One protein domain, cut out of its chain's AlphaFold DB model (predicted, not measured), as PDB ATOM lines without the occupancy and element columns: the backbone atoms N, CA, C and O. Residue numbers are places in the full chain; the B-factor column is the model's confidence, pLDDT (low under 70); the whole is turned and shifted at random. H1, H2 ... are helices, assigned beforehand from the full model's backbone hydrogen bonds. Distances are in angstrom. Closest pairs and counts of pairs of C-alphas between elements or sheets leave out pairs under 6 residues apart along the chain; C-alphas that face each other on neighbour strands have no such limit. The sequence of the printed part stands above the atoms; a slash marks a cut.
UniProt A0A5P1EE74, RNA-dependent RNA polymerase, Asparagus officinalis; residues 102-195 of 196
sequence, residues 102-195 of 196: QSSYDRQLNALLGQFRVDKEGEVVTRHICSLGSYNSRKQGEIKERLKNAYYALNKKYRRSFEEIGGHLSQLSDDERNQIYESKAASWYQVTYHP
ATOM      1  N   GLN A 102      17.642  38.888   1.371       54.69
ATOM      2  CA  GLN A 102      17.540  38.192   0.088       54.69
ATOM      3  C   GLN A 102      16.077  38.198  -0.380       54.69
ATOM      4  O   GLN A 102      15.792  38.637  -1.484       54.69
ATOM      5  N   SER A 103      15.115  37.960   0.522       63.91
ATOM      6  CA  SER A 103      13.684  38.000   0.177       63.91
ATOM      7  C   SER A 103      13.151  39.366  -0.277       63.91
ATOM      8  O   SER A 103      12.177  39.416  -1.028       63.91
ATOM      9  N   SER A 104      13.740  40.487   0.166       79.12
ATOM     10  CA  SER A 104      13.323  41.825  -0.295       79.12
ATOM     11  C   SER A 104      13.989  42.189  -1.621       79.12
ATOM     12  O   SER A 104      13.335  42.769  -2.497       79.12
ATOM     13  N   TYR A 105      15.276  41.859  -1.760       85.31
ATOM     14  CA  TYR A 105      16.023  42.038  -3.001       85.31
ATOM     15  C   TYR A 105      15.404  41.208  -4.121       85.31
ATOM     16  O   TYR A 105      14.956  41.786  -5.108       85.31
ATOM     17  N   ASP A 106      15.251  39.901  -3.905       85.94
ATOM     18  CA  ASP A 106      14.694  38.957  -4.871       85.94
ATOM     19  C   ASP A 106      13.272  39.359  -5.265       85.94
ATOM     20  O   ASP A 106      12.931  39.363  -6.441       85.94
ATOM     21  N   ARG A 107      12.440  39.809  -4.315       88.19
ATOM     22  CA  ARG A 107      11.090  40.309  -4.625       88.19
ATOM     23  C   ARG A 107      11.118  41.532  -5.547       88.19
ATOM     24  O   ARG A 107      10.363  41.574  -6.515       88.19
ATOM     25  N   GLN A 108      11.942  42.538  -5.245       92.06
ATOM     26  CA  GLN A 108      12.025  43.759  -6.062       92.06
ATOM     27  C   GLN A 108      12.689  43.490  -7.419       92.06
ATOM     28  O   GLN A 108      12.261  44.053  -8.426       92.06
ATOM     29  N   LEU A 109      13.688  42.608  -7.456       92.25
ATOM     30  CA  LEU A 109      14.351  42.157  -8.671       92.25
ATOM     31  C   LEU A 109      13.382  41.385  -9.571       92.25
ATOM     32  O   LEU A 109      13.221  41.754 -10.727       92.25
ATOM     33  N   ASN A 110      12.672  40.389  -9.040       90.75
ATOM     34  CA  ASN A 110      11.700  39.599  -9.800       90.75
ATOM     35  C   ASN A 110      10.542  40.461 -10.320       90.75
ATOM     36  O   ASN A 110      10.116  40.292 -11.460       90.75
ATOM     37  N   ALA A 111      10.067  41.435  -9.534       92.75
ATOM     38  CA  ALA A 111       9.060  42.393  -9.993       92.75
ATOM     39  C   ALA A 111       9.571  43.259 -11.160       92.75
ATOM     40  O   ALA A 111       8.854  43.463 -12.142       92.75
ATOM     41  N   LEU A 112      10.818  43.739 -11.074       93.94
ATOM     42  CA  LEU A 112      11.457  44.499 -12.145       93.94
ATOM     43  C   LEU A 112      11.625  43.639 -13.403       93.94
ATOM     44  O   LEU A 112      11.196  44.038 -14.478       93.94
ATOM     45  N   LEU A 113      12.214  42.450 -13.281       91.88
ATOM     46  CA  LEU A 113      12.435  41.542 -14.407       91.88
ATOM     47  C   LEU A 113      11.109  41.148 -15.082       91.88
ATOM     48  O   LEU A 113      10.997  41.229 -16.307       91.88
ATOM     49  N   GLY A 114      10.063  40.872 -14.295       88.75
ATOM     50  CA  GLY A 114       8.715  40.586 -14.791       88.75
ATOM     51  C   GLY A 114       8.097  41.730 -15.605       88.75
ATOM     52  O   GLY A 114       7.482  41.481 -16.641       88.75
ATOM     53  N   GLN A 115       8.318  42.993 -15.214       91.50
ATOM     54  CA  GLN A 115       7.837  44.162 -15.968       91.50
ATOM     55  C   GLN A 115       8.430  44.234 -17.384       91.50
ATOM     56  O   GLN A 115       7.766  44.691 -18.317       91.50
ATOM     57  N   PHE A 116       9.676  43.789 -17.544       89.25
ATOM     58  CA  PHE A 116      10.416  43.851 -18.803       89.25
ATOM     59  C   PHE A 116      10.442  42.520 -19.566       89.25
ATOM     60  O   PHE A 116      11.021  42.473 -20.652       89.25
ATOM     61  N   ARG A 117       9.787  41.472 -19.040       88.12
ATOM     62  CA  ARG A 117       9.820  40.097 -19.572       88.12
ATOM     63  C   ARG A 117      11.254  39.577 -19.708       88.12
ATOM     64  O   ARG A 117      11.651  39.060 -20.751       88.12
ATOM     65  N   VAL A 118      12.042  39.803 -18.658       89.19
ATOM     66  CA  VAL A 118      13.389  39.251 -18.535       89.19
ATOM     67  C   VAL A 118      13.386  38.077 -17.579       89.19
ATOM     68  O   VAL A 118      12.806  38.179 -16.505       89.19
ATOM     69  N   ASP A 119      14.012  36.973 -17.972       85.56
ATOM     70  CA  ASP A 119      13.922  35.734 -17.199       85.56
ATOM     71  C   ASP A 119      14.932  35.729 -16.053       85.56
ATOM     72  O   ASP A 119      14.644  35.253 -14.955       85.56
ATOM     73  N   LYS A 120      16.138  36.257 -16.302       87.50
ATOM     74  CA  LYS A 120      17.254  36.169 -15.352       87.50
ATOM     75  C   LYS A 120      17.984  37.495 -15.197       87.50
ATOM     76  O   LYS A 120      18.278  38.194 -16.163       87.50
ATOM     77  N   GLU A 121      18.402  37.795 -13.969       89.31
ATOM     78  CA  GLU A 121      19.247  38.958 -13.668       89.31
ATOM     79  C   GLU A 121      20.538  38.974 -14.502       89.31
ATOM     80  O   GLU A 121      20.970  40.025 -14.981       89.31
ATOM     81  N   GLY A 122      21.126  37.792 -14.714       86.38
ATOM     82  CA  GLY A 122      22.361  37.626 -15.475       86.38
ATOM     83  C   GLY A 122      22.294  38.232 -16.879       86.38
ATOM     84  O   GLY A 122      23.288  38.778 -17.348       86.38
ATOM     85  N   GLU A 123      21.128  38.234 -17.522       88.06
ATOM     86  CA  GLU A 123      20.921  38.855 -18.835       88.06
ATOM     87  C   GLU A 123      21.100  40.377 -18.798       88.06
ATOM     88  O   GLU A 123      21.716  40.981 -19.678       88.06
ATOM     89  N   VAL A 124      20.604  41.011 -17.734       91.06
ATOM     90  CA  VAL A 124      20.707  42.459 -17.529       91.06
ATOM     91  C   VAL A 124      22.139  42.847 -17.178       91.06
ATOM     92  O   VAL A 124      22.691  43.784 -17.758       91.06
ATOM     93  N   VAL A 125      22.766  42.092 -16.271       88.12
ATOM     94  CA  VAL A 125      24.138  42.333 -15.797       88.12
ATOM     95  C   VAL A 125      25.147  42.183 -16.930       88.12
ATOM     96  O   VAL A 125      26.014  43.036 -17.116       88.12
ATOM     97  N   THR A 126      25.013  41.124 -17.725       85.44
ATOM     98  CA  THR A 126      25.893  40.860 -18.871       85.44
ATOM     99  C   THR A 126      25.544  41.704 -20.095       85.44
ATOM    100  O   THR A 126      26.294  41.688 -21.069       85.44
ATOM    101  N   ARG A 127      24.430  42.452 -20.060       81.38
ATOM    102  CA  ARG A 127      23.827  43.196 -21.183       81.38
ATOM    103  C   ARG A 127      23.357  42.326 -22.355       81.38
ATOM    104  O   ARG A 127      22.968  42.865 -23.395       81.38
ATOM    105  N   HIS A 128      23.357  41.008 -22.193       83.62
ATOM    106  CA  HIS A 128      22.875  40.052 -23.181       83.62
ATOM    107  C   HIS A 128      21.464  39.601 -22.793       83.62
ATOM    108  O   HIS A 128      21.295  38.620 -22.082       83.62
ATOM    109  N   ILE A 129      20.456  40.357 -23.245       85.00
ATOM    110  CA  ILE A 129      19.038  40.067 -22.975       85.00
ATOM    111  C   ILE A 129      18.464  39.255 -24.129       85.00
ATOM    112  O   ILE A 129      18.212  39.802 -25.210       85.00
ATOM    113  N   CYS A 130      18.305  37.959 -23.885       82.00
ATOM    114  CA  CYS A 130      17.870  36.943 -24.837       82.00
ATOM    115  C   CYS A 130      16.371  36.659 -24.722       82.00
ATOM    116  O   CYS A 130      15.753  36.305 -25.720       82.00
ATOM    117  N   SER A 131      15.780  36.862 -23.546       81.12
ATOM    118  CA  SER A 131      14.361  36.593 -23.284       81.12
ATOM    119  C   SER A 131      13.406  37.656 -23.853       81.12
ATOM    120  O   SER A 131      12.185  37.516 -23.783       81.12
ATOM    121  N   LEU A 132      13.935  38.762 -24.392       79.38
ATOM    122  CA  LEU A 132      13.100  39.839 -24.914       79.38
ATOM    123  C   LEU A 132      12.365  39.378 -26.181       79.38
ATOM    124  O   LEU A 132      12.983  38.875 -27.118       79.38
ATOM    125  N   GLY A 133      11.056  39.629 -26.247       75.44
ATOM    126  CA  GLY A 133      10.263  39.357 -27.447       75.44
ATOM    127  C   GLY A 133      10.758  40.111 -28.691       75.44
ATOM    128  O   GLY A 133      11.525  41.072 -28.607       75.44
ATOM    129  N   SER A 134      10.285  39.686 -29.863       76.12
ATOM    130  CA  SER A 134      10.648  40.314 -31.138       76.12
ATOM    131  C   SER A 134      10.108  41.751 -31.223       76.12
ATOM    132  O   SER A 134       8.898  41.979 -31.270       76.12
ATOM    133  N   TYR A 135      11.016  42.728 -31.226       79.75
ATOM    134  CA  TYR A 135      10.743  44.155 -31.417       79.75
ATOM    135  C   TYR A 135      11.663  44.711 -32.509       79.75
ATOM    136  O   TYR A 135      12.709  44.141 -32.805       79.75
ATOM    137  N   ASN A 136      11.312  45.872 -33.071       84.62
ATOM    138  CA  ASN A 136      12.259  46.607 -33.909       84.62
ATOM    139  C   ASN A 136      13.465  47.100 -33.081       84.62
ATOM    140  O   ASN A 136      13.369  47.294 -31.865       84.62
ATOM    141  N   SER A 137      14.599  47.332 -33.748       84.56
ATOM    142  CA  SER A 137      15.877  47.676 -33.104       84.56
ATOM    143  C   SER A 137      15.790  48.907 -32.194       84.56
ATOM    144  O   SER A 137      16.367  48.918 -31.106       84.56
ATOM    145  N   ARG A 138      15.019  49.923 -32.599       85.38
ATOM    146  CA  ARG A 138      14.828  51.165 -31.839       85.38
ATOM    147  C   ARG A 138      14.082  50.926 -30.527       85.38
ATOM    148  O   ARG A 138      14.584  51.279 -29.464       85.38
ATOM    149  N   LYS A 139      12.923  50.267 -30.594       86.12
ATOM    150  CA  LYS A 139      12.101  49.933 -29.423       86.12
ATOM    151  C   LYS A 139      12.835  48.971 -28.491       86.12
ATOM    152  O   LYS A 139      12.765  49.125 -27.276       86.12
ATOM    153  N   GLN A 140      13.593  48.028 -29.046       86.62
ATOM    154  CA  GLN A 140      14.442  47.138 -28.260       86.62
ATOM    155  C   GLN A 140      15.526  47.918 -27.499       86.62
ATOM    156  O   GLN A 140      15.759  47.646 -26.324       86.62
ATOM    157  N   GLY A 141      16.155  48.914 -28.133       87.06
ATOM    158  CA  GLY A 141      17.132  49.797 -27.491       87.06
ATOM    159  C   GLY A 141      16.544  50.598 -26.326       87.06
ATOM    160  O   GLY A 141      17.118  50.614 -25.239       87.06
ATOM    161  N   GLU A 142      15.367  51.197 -26.515       89.94
ATOM    162  CA  GLU A 142      14.668  51.956 -25.467       89.94
ATOM    163  C   GLU A 142      14.298  51.082 -24.261       89.94
ATOM    164  O   GLU A 142      14.487  51.484 -23.111       89.94
ATOM    165  N   ILE A 143      13.808  49.864 -24.513       89.12
ATOM    166  CA  ILE A 143      13.471  48.895 -23.461       89.12
ATOM    167  C   ILE A 143      14.730  48.497 -22.683       89.12
ATOM    168  O   ILE A 143      14.718  48.529 -21.451       89.12
ATOM    169  N   LYS A 144      15.828  48.182 -23.383       89.62
ATOM    170  CA  LYS A 144      17.111  47.826 -22.759       89.62
ATOM    171  C   LYS A 144      17.656  48.957 -21.889       89.62
ATOM    172  O   LYS A 144      18.099  48.699 -20.773       89.62
ATOM    173  N   GLU A 145      17.591  50.200 -22.360       92.19
ATOM    174  CA  GLU A 145      18.103  51.346 -21.603       92.19
ATOM    175  C   GLU A 145      17.248  51.639 -20.363       92.19
ATOM    176  O   GLU A 145      17.782  51.859 -19.273       92.19
ATOM    177  N   ARG A 146      15.918  51.560 -20.482       93.44
ATOM    178  CA  ARG A 146      15.009  51.699 -19.332       93.44
ATOM    179  C   ARG A 146      15.243  50.615 -18.284       93.44
ATOM    180  O   ARG A 146      15.329  50.938 -17.101       93.44
ATOM    181  N   LEU A 147      15.382  49.362 -18.714       94.00
ATOM    182  CA  LEU A 147      15.668  48.238 -17.826       94.00
ATOM    183  C   LEU A 147      17.005  48.422 -17.112       94.00
ATOM    184  O   LEU A 147      17.080  48.295 -15.894       94.00
ATOM    185  N   LYS A 148      18.054  48.782 -17.854       92.31
ATOM    186  CA  LYS A 148      19.386  49.047 -17.306       92.31
ATOM    187  C   LYS A 148      19.358  50.145 -16.244       92.31
ATOM    188  O   LYS A 148      19.956  49.974 -15.186       92.31
ATOM    189  N   ASN A 149      18.649  51.245 -16.494       94.81
ATOM    190  CA  ASN A 149      18.548  52.352 -15.541       94.81
ATOM    191  C   ASN A 149      17.775  51.956 -14.275       94.81
ATOM    192  O   ASN A 149      18.209  52.267 -13.164       94.81
ATOM    193  N   ALA A 150      16.675  51.215 -14.423       94.31
ATOM    194  CA  ALA A 150      15.906  50.706 -13.291       94.31
ATOM    195  C   ALA A 150      16.701  49.678 -12.465       94.31
ATOM    196  O   ALA A 150      16.742  49.766 -11.237       94.31
ATOM    197  N   TYR A 151      17.406  48.763 -13.133       94.56
ATOM    198  CA  TYR A 151      18.287  47.793 -12.487       94.56
ATOM    199  C   TYR A 151      19.453  48.482 -11.769       94.56
ATOM    200  O   TYR A 151      19.765  48.140 -10.631       94.56
ATOM    201  N   TYR A 152      20.059  49.505 -12.378       93.19
ATOM    202  CA  TYR A 152      21.114  50.290 -11.738       93.19
ATOM    203  C   TYR A 152      20.620  50.974 -10.456       93.19
ATOM    204  O   TYR A 152      21.310  50.934  -9.437       93.19
ATOM    205  N   ALA A 153      19.417  51.556 -10.467       94.19
ATOM    206  CA  ALA A 153      18.819  52.162  -9.278       94.19
ATOM    207  C   ALA A 153      18.559  51.129  -8.167       94.19
ATOM    208  O   ALA A 153      18.875  51.384  -7.002       94.19
ATOM    209  N   LEU A 154      18.042  49.949  -8.531       92.25
ATOM    210  CA  LEU A 154      17.827  48.832  -7.611       92.25
ATOM    211  C   LEU A 154      19.149  48.367  -6.987       92.25
ATOM    212  O   LEU A 154      19.276  48.318  -5.766       92.25
ATOM    213  N   ASN A 155      20.153  48.090  -7.818       89.69
ATOM    214  CA  ASN A 155      21.465  47.642  -7.365       89.69
ATOM    215  C   ASN A 155      22.116  48.695  -6.455       89.69
ATOM    216  O   ASN A 155      22.564  48.374  -5.360       89.69
ATOM    217  N   LYS A 156      22.054  49.983  -6.819       89.56
ATOM    218  CA  LYS A 156      22.563  51.086  -5.989       89.56
ATOM    219  C   LYS A 156      21.918  51.132  -4.599       89.56
ATOM    220  O   LYS A 156      22.617  51.407  -3.627       89.56
ATOM    221  N   LYS A 157      20.614  50.860  -4.486       89.19
ATOM    222  CA  LYS A 157      19.901  50.809  -3.199       89.19
ATOM    223  C   LYS A 157      20.440  49.691  -2.305       89.19
ATOM    224  O   LYS A 157      20.827  49.956  -1.175       89.19
ATOM    225  N   TYR A 158      20.503  48.464  -2.812       86.19
ATOM    226  CA  TYR A 158      20.936  47.314  -2.010       86.19
ATOM    227  C   TYR A 158      22.436  47.291  -1.757       86.19
ATOM    228  O   TYR A 158      22.874  46.877  -0.685       86.19
ATOM    229  N   ARG A 159      23.224  47.810  -2.700       83.50
ATOM    230  CA  ARG A 159      24.647  48.051  -2.501       83.50
ATOM    231  C   ARG A 159      24.885  49.014  -1.345       83.50
ATOM    232  O   ARG A 159      25.709  48.704  -0.498       83.50
ATOM    233  N   ARG A 160      24.130  50.117  -1.261       80.81
ATOM    234  CA  ARG A 160      24.193  51.024  -0.103       80.81
ATOM    235  C   ARG A 160      23.832  50.317   1.191       80.81
ATOM    236  O   ARG A 160      24.599  50.417   2.129       80.81
ATOM    237  N   SER A 161      22.748  49.543   1.234       76.38
ATOM    238  CA  SER A 161      22.398  48.782   2.442       76.38
ATOM    239  C   SER A 161      23.507  47.808   2.861       76.38
ATOM    240  O   SER A 161      23.783  47.656   4.046       76.38
ATOM    241  N   PHE A 162      24.185  47.175   1.901       71.12
ATOM    242  CA  PHE A 162      25.334  46.310   2.171       71.12
ATOM    243  C   PHE A 162      26.569  47.092   2.650       71.12
ATOM    244  O   PHE A 162      27.275  46.653   3.557       71.12
ATOM    245  N   GLU A 163      26.835  48.253   2.055       70.00
ATOM    246  CA  GLU A 163      27.933  49.146   2.434       70.00
ATOM    247  C   GLU A 163      27.684  49.814   3.793       70.00
ATOM    248  O   GLU A 163      28.629  49.950   4.557       70.00
ATOM    249  N   GLU A 164      26.440  50.147   4.143       69.62
ATOM    250  CA  GLU A 164      26.015  50.700   5.439       69.62
ATOM    251  C   GLU A 164      26.137  49.676   6.571       69.62
ATOM    252  O   GLU A 164      26.566  50.030   7.666       69.62
ATOM    253  N   ILE A 165      25.891  48.388   6.298       64.25
ATOM    254  CA  ILE A 165      26.274  47.297   7.215       64.25
ATOM    255  C   ILE A 165      27.795  47.316   7.474       64.25
ATOM    256  O   ILE A 165      28.261  46.916   8.538       64.25
ATOM    257  N   GLY A 166      28.585  47.804   6.514       54.41
ATOM    258  CA  GLY A 166      30.010  48.092   6.663       54.41
ATOM    259  C   GLY A 166      30.341  49.552   6.986       54.41
ATOM    260  O   GLY A 166      31.518  49.885   6.989       54.41
ATOM    261  N   GLY A 167      29.366  50.430   7.244       56.16
ATOM    262  CA  GLY A 167      29.550  51.886   7.307       56.16
ATOM    263  C   GLY A 167      30.460  52.348   8.444       56.16
ATOM    264  O   GLY A 167      31.065  53.409   8.359       56.16
ATOM    265  N   HIS A 168      30.651  51.508   9.462       57.75
ATOM    266  CA  HIS A 168      31.642  51.719  10.518       57.75
ATOM    267  C   HIS A 168      33.098  51.649   9.997       57.75
ATOM    268  O   HIS A 168      34.018  52.016  10.711       57.75
ATOM    269  N   LEU A 169      33.340  51.186   8.763       54.16
ATOM    270  CA  LEU A 169      34.681  50.980   8.195       54.16
ATOM    271  C   LEU A 169      35.357  52.248   7.676       54.16
ATOM    272  O   LEU A 169      36.578  52.272   7.563       54.16
ATOM    273  N   SER A 170      34.593  53.275   7.305       59.34
ATOM    274  CA  SER A 170      35.133  54.508   6.712       59.34
ATOM    275  C   SER A 170      35.709  55.479   7.742       59.34
ATOM    276  O   SER A 170      36.418  56.405   7.363       59.34
ATOM    277  N   GLN A 171      35.415  55.266   9.026       67.44
ATOM    278  CA  GLN A 171      35.955  56.034  10.154       67.44
ATOM    279  C   GLN A 171      37.176  55.360  10.800       67.44
ATOM    280  O   GLN A 171      37.770  55.929  11.711       67.44
ATOM    281  N   LEU A 172      37.533  54.156  10.346       67.12
ATOM    282  CA  LEU A 172      38.610  53.350  10.909       67.12
ATOM    283  C   LEU A 172      39.914  53.557  10.139       67.12
ATOM    284  O   LEU A 172      39.911  53.869   8.946       67.12
ATOM    285  N   SER A 173      41.028  53.349  10.832       82.31
ATOM    286  CA  SER A 173      42.350  53.317  10.213       82.31
ATOM    287  C   SER A 173      42.463  52.188   9.180       82.31
ATOM    288  O   SER A 173      41.698  51.215   9.185       82.31
ATOM    289  N   ASP A 174      43.440  52.300   8.280       78.31
ATOM    290  CA  ASP A 174      43.679  51.289   7.248       78.31
ATOM    291  C   ASP A 174      43.936  49.891   7.844       78.31
ATOM    292  O   ASP A 174      43.470  48.900   7.275       78.31
ATOM    293  N   ASP A 175      44.586  49.818   9.010       81.50
ATOM    294  CA  ASP A 175      44.889  48.570   9.723       81.50
ATOM    295  C   ASP A 175      43.628  47.902  10.291       81.50
ATOM    296  O   ASP A 175      43.391  46.713  10.074       81.50
ATOM    297  N   GLU A 176      42.755  48.669  10.947       78.75
ATOM    298  CA  GLU A 176      41.481  48.172  11.487       78.75
ATOM    299  C   GLU A 176      40.538  47.711  10.370       78.75
ATOM    300  O   GLU A 176      39.856  46.684  10.462       78.75
ATOM    301  N   ARG A 177      40.530  48.451   9.259       74.12
ATOM    302  CA  ARG A 177      39.763  48.093   8.071       74.12
ATOM    303  C   ARG A 177      40.290  46.804   7.437       74.12
ATOM    304  O   ARG A 177      39.482  45.954   7.053       74.12
ATOM    305  N   ASN A 178      41.610  46.625   7.361       78.69
ATOM    306  CA  ASN A 178      42.222  45.373   6.911       78.69
ATOM    307  C   ASN A 178      41.831  44.203   7.818       78.69
ATOM    308  O   ASN A 178      41.416  43.166   7.308       78.69
ATOM    309  N   GLN A 179      41.834  44.386   9.137       78.69
ATOM    310  CA  GLN A 179      41.446  43.342  10.087       78.69
ATOM    311  C   GLN A 179      39.982  42.897   9.915       78.69
ATOM    312  O   GLN A 179      39.655  41.708  10.010       78.69
ATOM    313  N   ILE A 180      39.080  43.829   9.597       74.88
ATOM    314  CA  ILE A 180      37.681  43.495   9.304       74.88
ATOM    315  C   ILE A 180      37.551  42.813   7.939       74.88
ATOM    316  O   ILE A 180      36.761  41.875   7.806       74.88
ATOM    317  N   TYR A 181      38.321  43.223   6.926       75.81
ATOM    318  CA  TYR A 181      38.359  42.511   5.647       75.81
ATOM    319  C   TYR A 181      38.884  41.085   5.800       75.81
ATOM    320  O   TYR A 181      38.275  40.164   5.257       75.81
ATOM    321  N   GLU A 182      39.937  40.881   6.586       76.62
ATOM    322  CA  GLU A 182      40.459  39.560   6.929       76.62
ATOM    323  C   GLU A 182      39.413  38.726   7.670       76.62
ATOM    324  O   GLU A 182      39.179  37.576   7.311       76.62
ATOM    325  N   SER A 183      38.698  39.317   8.631       73.69
ATOM    326  CA  SER A 183      37.632  38.639   9.381       73.69
ATOM    327  C   SER A 183      36.438  38.265   8.498       73.69
ATOM    328  O   SER A 183      35.888  37.165   8.614       73.69
ATOM    329  N   LYS A 184      36.045  39.145   7.569       73.31
ATOM    330  CA  LYS A 184      35.019  38.856   6.557       73.31
ATOM    331  C   LYS A 184      35.482  37.742   5.627       73.31
ATOM    332  O   LYS A 184      34.724  36.800   5.409       73.31
ATOM    333  N   ALA A 185      36.715  37.807   5.131       71.81
ATOM    334  CA  ALA A 185      37.299  36.773   4.286       71.81
ATOM    335  C   ALA A 185      37.383  35.423   5.019       71.81
ATOM    336  O   ALA A 185      37.024  34.397   4.444       71.81
ATOM    337  N   ALA A 186      37.766  35.417   6.299       69.81
ATOM    338  CA  ALA A 186      37.816  34.229   7.146       69.81
ATOM    339  C   ALA A 186      36.420  33.652   7.420       69.81
ATOM    340  O   ALA A 186      36.230  32.441   7.347       69.81
ATOM    341  N   SER A 187      35.422  34.504   7.664       69.94
ATOM    342  CA  SER A 187      34.027  34.084   7.853       69.94
ATOM    343  C   SER A 187      33.447  33.482   6.573       69.94
ATOM    344  O   SER A 187      32.855  32.404   6.607       69.94
ATOM    345  N   TRP A 188      33.683  34.127   5.424       71.62
ATOM    346  CA  TRP A 188      33.353  33.575   4.110       71.62
ATOM    347  C   TRP A 188      34.034  32.226   3.909       71.62
ATOM    348  O   TRP A 188      33.367  31.255   3.563       71.62
ATOM    349  N   TYR A 189      35.334  32.131   4.187       70.94
ATOM    350  CA  TYR A 189      36.081  30.881   4.098       70.94
ATOM    351  C   TYR A 189      35.471  29.787   4.982       70.94
ATOM    352  O   TYR A 189      35.265  28.670   4.513       70.94
ATOM    353  N   GLN A 190      35.116  30.109   6.224       71.06
ATOM    354  CA  GLN A 190      34.532  29.164   7.167       71.06
ATOM    355  C   GLN A 190      33.196  28.613   6.670       71.06
ATOM    356  O   GLN A 190      33.019  27.401   6.620       71.06
ATOM    357  N   VAL A 191      32.283  29.484   6.238       72.00
ATOM    358  CA  VAL A 191      30.978  29.078   5.688       72.00
ATOM    359  C   VAL A 191      31.148  28.229   4.424       72.00
ATOM    360  O   VAL A 191      30.424  27.261   4.208       72.00
ATOM    361  N   THR A 192      32.130  28.580   3.598       65.38
ATOM    362  CA  THR A 192      32.362  27.971   2.285       65.38
ATOM    363  C   THR A 192      33.045  26.601   2.409       65.38
ATOM    364  O   THR A 192      32.717  25.674   1.671       65.38
ATOM    365  N   TYR A 193      33.970  26.429   3.358       59.41
ATOM    366  CA  TYR A 193      34.841  25.248   3.436       59.41
ATOM    367  C   TYR A 193      34.686  24.401   4.707       59.41
ATOM    368  O   TYR A 193      35.231  23.300   4.743       59.41
ATOM    369  N   HIS A 194      33.908  24.849   5.695       68.50
ATOM    370  CA  HIS A 194      33.540  24.075   6.888       68.50
ATOM    371  C   HIS A 194      32.012  24.039   7.100       68.50
ATOM    372  O   HIS A 194      31.519  24.508   8.130       68.50
ATOM    373  N   PRO A 195      31.233  23.514   6.135       58.16
ATOM    374  CA  PRO A 195      29.806  23.303   6.353       58.16
ATOM    375  C   PRO A 195      29.592  22.233   7.439       58.16
ATOM    376  O   PRO A 195      30.269  21.203   7.418       58.16
TER     377      PRO A 195
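AT A GLANCE: This is residues 102 to 195 of the 196 residues of the protein "RNA-dependent RNA polymerase" of Asparagus officinalis (UniProt A0A5P1EE74). Picture a rough L: one long helix, H3, makes the long arm, with H1 side by side with it and running the opposite way, and H4 turns off beyond its far end as a second arm. H4 touches no helix, and residues 182 to 195 stick out. The printed part has 94 residues with four named helices, H1 H2 H3 H4 along the chain, and no named strand; its class is all helix. It is only just loose, close to extended, with a radius of gyration of the C-alphas of 18.3 A, and an elongated outline of 54 by 33 by 21 A.

HOW THE PARTS SIT: Start with H1, residues 102 to 116, and look from it to H3, residues 137 to 165: they touch, closest at the C-alphas of Phe 116 and Leu 147, 6.9 A apart. Their lines stand at a shallow tilt of 11 degrees, opposite ways. H2, residues 121 to 125, is close to H1 but not clearly touching, with the C-alphas of Leu 113 and Glu 121 closest at 7.3 A. H2 only just touches H3, with 3 pairs of C-alphas within 8 A; the closest are Val 124 and Lys 148, 6.7 A, and H3 touches it with residues 147 to 151 alone. H4, residues 174 to 193, is apart from H1, H2 and H3. In H1, H2, H3 and H4 every O i to N i+4 pair is within hydrogen-bond range.

IN THESE COORDINATES: Find C-alpha 102 at (17.540, 38.192, 0.088), where H1 begins its 21.0 A. H3 runs 41.6 A from C-alpha 137 at (15.877, 47.676, -33.104). H4 runs 27.8 A to C-alpha 193 at (34.841, 25.248, 3.436).

THE WHOLE: The C-alphas of Asn 136 and Asp 175 are the two farthest apart, 54.5 A. The printed part has no cut; the link H2 to H3 is long. Look for pLDDT under 70 at residues 102 to 103, 164 to 172, 186 to 187 and 192 to 195.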